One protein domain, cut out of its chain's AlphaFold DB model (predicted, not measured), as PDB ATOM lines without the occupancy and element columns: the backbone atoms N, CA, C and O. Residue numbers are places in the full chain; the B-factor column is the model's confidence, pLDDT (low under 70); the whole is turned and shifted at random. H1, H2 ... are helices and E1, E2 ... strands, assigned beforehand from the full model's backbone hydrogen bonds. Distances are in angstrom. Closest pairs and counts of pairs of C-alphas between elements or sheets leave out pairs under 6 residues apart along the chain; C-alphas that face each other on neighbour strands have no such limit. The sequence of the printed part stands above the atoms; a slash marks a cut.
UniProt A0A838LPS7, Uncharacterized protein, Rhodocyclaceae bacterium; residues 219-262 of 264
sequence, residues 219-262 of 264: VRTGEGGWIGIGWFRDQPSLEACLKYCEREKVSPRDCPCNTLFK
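Overview. This is residues 219 to 262 of the 264 residues of an uncharacterized protein of Rhodocyclaceae bacterium (UniProt A0A838LPS7). A ten-residue helix, H2, packs with two single-turn helices, H1 and H3, their three centres making a triangle. Away from H2 and H3, the opening stretch folds back on itself in a small loop, with residues 219 to 220 paired antiparallel with residues 226 to 227 of E1. The printed part has 44 residues with one named strand and three named helices, in the order E1, H1, H2, H3; the class is mostly helix, though under half of the residues are in named elements. It is compact, with a radius of gyration of the C-alphas of 9.2 A, and elongated in outline, spanning 26 by 17 by 15 A.

Along the chain. H2, residues 238 to 247, is the longest helix at 14.3 A, from C-alpha 238 at (-19.398, 46.533, 31.203) to C-alpha 247 at (-29.940, 39.118, 25.114). H1 holds residues 230 to 233 and measures 4.9 A. H3 holds residues 257 to 260, measures 5.0 A and ends with C-alpha 260 at (-16.060, 40.702, 35.831). E1, residues 226 to 228, measures 6.8 A and pairs with no named strand.

Arrangement. H2 and H1 touch, the closest C-alphas being those of Cys 241 and Phe 232, 5.6 A apart. H2 and H3 touch, closest at the C-alphas of Cys 241 and Cys 257, 5.7 A apart. H1 and H3 touch, closest at the C-alphas of Arg 233 and Leu 260, 6.3 A apart. E1 is apart from H2 and H3, and E1 and H1 meet only through their link. In H2 every O i to N i+4 pair is within hydrogen-bond range; H1 and H3 are too short for such a pair, and each has its one O i to N i+3 pair within range.

Size, cuts and confidence. The two farthest C-alphas, those of Glu 223 and Lys 262, are 27.0 A apart. The printed part has no cut. The links E1 to H1 and H1 to H2 are tight, and H2 to H3, nine residues, is short. The mean pLDDT of the printed part is 90.0, and no printed residue is under 70.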
ATOM      1  N   VAL A 219     -22.996  30.448  33.496       85.44
ATOM      2  CA  VAL A 219     -24.129  31.289  33.877       85.44
ATOM      3  C   VAL A 219     -25.397  30.709  33.264       85.44
ATOM      4  O   VAL A 219     -25.406  30.331  32.088       85.44
ATOM      5  N   ARG A 220     -26.458  30.627  34.067       85.88
ATOM      6  CA  ARG A 220     -27.765  30.136  33.629       85.88
ATOM      7  C   ARG A 220     -28.471  31.187  32.771       85.88
ATOM      8  O   ARG A 220     -28.544  32.353  33.154       85.88
ATOM      9  N   THR A 221     -29.010  30.771  31.631       86.94
ATOM     10  CA  THR A 221     -29.796  31.626  30.732       86.94
ATOM     11  C   THR A 221     -31.287  31.535  31.040       86.94
ATOM     12  O   THR A 221     -31.757  30.571  31.655       86.94
ATOM     13  N   GLY A 222     -32.061  32.520  30.578       82.50
ATOM     14  CA  GLY A 222     -33.517  32.540  30.772       82.50
ATOM     15  C   GLY A 222     -34.265  31.452  29.996       82.50
ATOM     16  O   GLY A 222     -35.418  31.171  30.298       82.50
ATOM     17  N   GLU A 223     -33.607  30.814  29.026       79.31
ATOM     18  CA  GLU A 223     -34.152  29.700  28.235       79.31
ATOM     19  C   GLU A 223     -33.809  28.324  28.836       79.31
ATOM     20  O   GLU A 223     -34.037  27.298  28.207       79.31
ATOM     21  N   GLY A 224     -33.249  28.288  30.052       77.12
ATOM     22  CA  GLY A 224     -32.903  27.045  30.751       77.12
ATOM     23  C   GLY A 224     -31.544  26.451  30.368       77.12
ATOM     24  O   GLY A 224     -31.184  25.393  30.875       77.12
ATOM     25  N   GLY A 225     -30.772  27.133  29.518       82.69
ATOM     26  CA  GLY A 225     -29.425  26.733  29.116       82.69
ATOM     27  C   GLY A 225     -28.318  27.264  30.034       82.69
ATOM     28  O   GLY A 225     -28.555  28.017  30.979       82.69
ATOM     29  N   TRP A 226     -27.075  26.886  29.720       85.31
ATOM     30  CA  TRP A 226     -25.872  27.326  30.433       85.31
ATOM     31  C   TRP A 226     -24.814  27.834  29.459       85.31
ATOM     32  O   TRP A 226     -24.392  27.103  28.561       85.31
ATOM     33  N   ILE A 227     -24.333  29.057  29.675       85.94
ATOM     34  CA  ILE A 227     -23.298  29.695  28.853       85.94
ATOM     35  C   ILE A 227     -22.024  29.850  29.680       85.94
ATOM     36  O   ILE A 227     -22.064  30.234  30.846       85.94
ATOM     37  N   GLY A 228     -20.870  29.536  29.089       84.75
ATOM     38  CA  GLY A 228     -19.578  29.709  29.759       84.75
ATOM     39  C   GLY A 228     -19.285  31.176  30.082       84.75
ATOM     40  O   GLY A 228     -19.520  32.054  29.255       84.75
ATOM     41  N   ILE A 229     -18.699  31.445  31.252       86.50
ATOM     42  CA  ILE A 229     -18.403  32.810  31.715       86.50
ATOM     43  C   ILE A 229     -17.476  33.593  30.767       86.50
ATOM     44  O   ILE A 229     -17.486  34.822  30.764       86.50
ATOM     45  N   GLY A 230     -16.690  32.890  29.939       83.88
ATOM     46  CA  GLY A 230     -15.837  33.492  28.908       83.88
ATOM     47  C   GLY A 230     -16.608  34.434  27.984       83.88
ATOM     48  O   GLY A 230     -16.185  35.563  27.787       83.88
ATOM     49  N   TRP A 231     -17.816  34.049  27.560       87.44
ATOM     50  CA  TRP A 231     -18.655  34.871  26.680       87.44
ATOM     51  C   TRP A 231     -19.041  36.231  27.275       87.44
ATOM     52  O   TRP A 231     -19.246  37.184  26.529       87.44
ATOM     53  N   PHE A 232     -19.116  36.331  28.605       91.06
ATOM     54  CA  PHE A 232     -19.370  37.583  29.323       91.06
ATOM     55  C   PHE A 232     -18.076  38.372  29.540       91.06
ATOM     56  O   PHE A 232     -18.060  39.596  29.447       91.06
ATOM     57  N   ARG A 233     -16.975  37.670  29.821       88.56
ATOM     58  CA  ARG A 233     -15.656  38.267  30.059       88.56
ATOM     59  C   ARG A 233     -15.054  38.889  28.802       88.56
ATOM     60  O   ARG A 233     -14.383  39.909  28.914       88.56
ATOM     61  N   ASP A 234     -15.300  38.279  27.650       89.12
ATOM     62  CA  ASP A 234     -14.739  38.686  26.359       89.12
ATOM     63  C   ASP A 234     -15.498  39.874  25.740       89.12
ATOM     64  O   ASP A 234     -15.180  40.326  24.640       89.12
ATOM     65  N   GLN A 235     -16.502  40.408  26.446       94.25
ATOM     66  CA  GLN A 235     -17.221  41.605  26.030       94.25
ATOM     67  C   GLN A 235     -16.318  42.845  26.144       94.25
ATOM     68  O   GLN A 235     -15.530  42.959  27.084       94.25
ATOM     69  N   PRO A 236     -16.430  43.813  25.218       94.38
ATOM     70  CA  PRO A 236     -15.513  44.953  25.165       94.38
ATOM     71  C   PRO A 236     -15.701  45.960  26.311       94.38
ATOM     72  O   PRO A 236     -14.820  46.783  26.548       94.38
ATOM     73  N   SER A 237     -16.837  45.935  27.011       95.75
ATOM     74  CA  SER A 237     -17.144  46.848  28.115       95.75
ATOM     75  C   SER A 237     -18.191  46.260  29.065       95.75
ATOM     76  O   SER A 237     -18.905  45.317  28.710       95.75
ATOM     77  N   LEU A 238     -18.330  46.863  30.255       95.75
ATOM     78  CA  LEU A 238     -19.398  46.533  31.203       95.75
ATOM     79  C   LEU A 238     -20.784  46.654  30.550       95.75
ATOM     80  O   LEU A 238     -21.608  45.759  30.694       95.75
ATOM     81  N   GLU A 239     -21.028  47.725  29.791       96.56
ATOM     82  CA  GLU A 239     -22.308  47.939  29.108       96.56
ATOM     83  C   GLU A 239     -22.583  46.862  28.048       96.56
ATOM     84  O   GLU A 239     -23.692  46.332  27.980       96.56
ATOM     85  N   ALA A 240     -21.573  46.486  27.252       96.31
ATOM     86  CA  ALA A 240     -21.703  45.404  26.279       96.31
ATOM     87  C   ALA A 240     -21.993  44.060  26.966       96.31
ATOM     88  O   ALA A 240     -22.823  43.287  26.491       96.31
ATOM     89  N   CYS A 241     -21.371  43.816  28.122       96.50
ATOM     90  CA  CYS A 241     -21.646  42.644  28.941       96.50
ATOM     91  C   CYS A 241     -23.081  42.627  29.483       96.50
ATOM     92  O   CYS A 241     -23.760  41.608  29.372       96.50
ATOM     93  N   LEU A 242     -23.581  43.746  30.013       96.50
ATOM     94  CA  LEU A 242     -24.958  43.836  30.510       96.50
ATOM     95  C   LEU A 242     -25.981  43.620  29.382       96.50
ATOM     96  O   LEU A 242     -26.910  42.833  29.546       96.50
ATOM     97  N   LYS A 243     -25.751  44.209  28.202       96.69
ATOM     98  CA  LYS A 243     -26.562  43.952  26.995       96.69
ATOM     99  C   LYS A 243     -26.520  42.483  26.567       96.69
ATOM    100  O   LYS A 243     -27.526  41.941  26.116       96.69
ATOM    101  N   TYR A 244     -25.372  41.819  26.713       95.38
ATOM    102  CA  TYR A 244     -25.259  40.381  26.473       95.38
ATOM    103  C   TYR A 244     -26.100  39.579  27.482       95.38
ATOM    104  O   TYR A 244     -26.843  38.695  27.063       95.38
ATOM    105  N   CYS A 245     -26.069  39.917  28.779       94.94
ATOM    106  CA  CYS A 245     -26.956  39.304  29.780       94.94
ATOM    107  C   CYS A 245     -28.437  39.447  29.405       94.94
ATOM    108  O   CYS A 245     -29.170  38.465  29.475       94.94
ATOM    109  N   GLU A 246     -28.874  40.634  28.973       94.62
ATOM    110  CA  GLU A 246     -30.256  40.864  28.529       94.62
ATOM    111  C   GLU A 246     -30.621  39.999  27.320       94.62
ATOM    112  O   GLU A 246     -31.675  39.361  27.307       94.62
ATOM    113  N   ARG A 247     -29.728  39.921  26.323       93.81
ATOM    114  CA  ARG A 247     -29.940  39.118  25.114       93.81
ATOM    115  C   ARG A 247     -30.085  37.630  25.419       93.81
ATOM    116  O   ARG A 247     -30.999  36.995  24.906       93.81
ATOM    117  N   GLU A 248     -29.217  37.098  26.274       93.62
ATOM    118  CA  GLU A 248     -29.265  35.699  26.720       93.62
ATOM    119  C   GLU A 248     -30.293  35.478  27.854       93.62
ATOM    120  O   GLU A 248     -30.375  34.395  28.440       93.62
ATOM    121  N   LYS A 249     -31.088  36.507  28.185       94.06
ATOM    122  CA  LYS A 249     -32.133  36.496  29.220       94.06
ATOM    123  C   LYS A 249     -31.620  36.032  30.588       94.06
ATOM    124  O   LYS A 249     -32.342  35.393  31.350       94.06
ATOM    125  N   VAL A 250     -30.358  36.315  30.895       92.25
ATOM    126  CA  VAL A 250     -29.759  36.032  32.199       92.25
ATOM    127  C   VAL A 250     -30.418  36.936  33.235       92.25
ATOM    128  O   VAL A 250     -30.524  38.148  33.042       92.25
ATOM    129  N   SER A 251     -30.856  36.349  34.348       89.06
ATOM    130  CA  SER A 251     -31.422  37.096  35.472       89.06
ATOM    131  C   SER A 251     -30.457  38.199  35.930       89.06
ATOM    132  O   SER A 251     -29.261  37.935  36.066       89.06
ATOM    133  N   PRO A 252     -30.938  39.411  36.265       87.50
ATOM    134  CA  PRO A 252     -30.080  40.472  36.790       87.50
ATOM    135  C   PRO A 252     -29.257  40.056  38.019       87.50
ATOM    136  O   PRO A 252     -28.170  40.586  38.230       87.50
ATOM    137  N   ARG A 253     -29.755  39.100  38.820       85.81
ATOM    138  CA  ARG A 253     -29.035  38.556  39.985       85.81
ATOM    139  C   ARG A 253     -27.891  37.615  39.603       85.81
ATOM    140  O   ARG A 253     -26.919  37.540  40.343       85.81
ATOM    141  N   ASP A 254     -28.007  36.944  38.461       86.69
ATOM    142  CA  ASP A 254     -27.063  35.920  37.998       86.69
ATOM    143  C   ASP A 254     -26.090  36.466  36.935       86.69
ATOM    144  O   ASP A 254     -25.159  35.780  36.518       86.69
ATOM    145  N   CYS A 255     -26.284  37.712  36.489       91.19
ATOM    146  CA  CYS A 255     -25.428  38.362  35.503       91.19
ATOM    147  C   CYS A 255     -24.039  38.687  36.098       91.19
ATOM    148  O   CYS A 255     -23.931  39.512  37.012       91.19
ATOM    149  N   PRO A 256     -22.937  38.118  35.566       91.56
ATOM    150  CA  PRO A 256     -21.613  38.220  36.189       91.56
ATOM    151  C   PRO A 256     -20.893  39.550  35.901       91.56
ATOM    152  O   PRO A 256     -19.796  39.786  36.410       91.56
ATOM    153  N   CYS A 257     -21.463  40.417  35.061       92.88
ATOM    154  CA  CYS A 257     -20.768  41.563  34.470       92.88
ATOM    155  C   CYS A 257     -20.223  42.553  35.505       92.88
ATOM    156  O   CYS A 257     -19.073  42.979  35.399       92.88
ATOM    157  N   ASN A 258     -20.995  42.858  36.550       92.31
ATOM    158  CA  ASN A 258     -20.551  43.771  37.609       92.31
ATOM    159  C   ASN A 258     -19.314  43.247  38.350       92.31
ATOM    160  O   ASN A 258     -18.464  44.031  38.764       92.31
ATOM    161  N   THR A 259     -19.189  41.927  38.493       90.06
ATOM    162  CA  THR A 259     -18.016  41.291  39.101       90.06
ATOM    163  C   THR A 259     -16.845  41.247  38.120       90.06
ATOM    164  O   THR A 259     -15.723  41.581  38.491       90.06
ATOM    165  N   LEU A 260     -17.095  40.873  36.860       89.00
ATOM    166  CA  LEU A 260     -16.060  40.702  35.831       89.00
ATOM    167  C   LEU A 260     -15.365  42.006  35.419       89.00
ATOM    168  O   LEU A 260     -14.187  41.980  35.057       89.00
ATOM    169  N   PHE A 261     -16.086  43.126  35.465       89.88
ATOM    170  CA  PHE A 261     -15.587  44.448  35.073       89.88
ATOM    171  C   PHE A 261     -15.297  45.356  36.273       89.88
ATOM    172  O   PHE A 261     -15.007  46.537  36.100       89.88
ATOM    173  N   LYS A 262     -15.332  44.829  37.503       88.31
ATOM    174  CA  LYS A 262     -14.997  45.615  38.693       88.31
ATOM    175  C   LYS A 262     -13.543  46.100  38.617       88.31
ATOM    176  O   LYS A 262     -12.619  45.295  38.693       88.31
TER     177      LYS A 262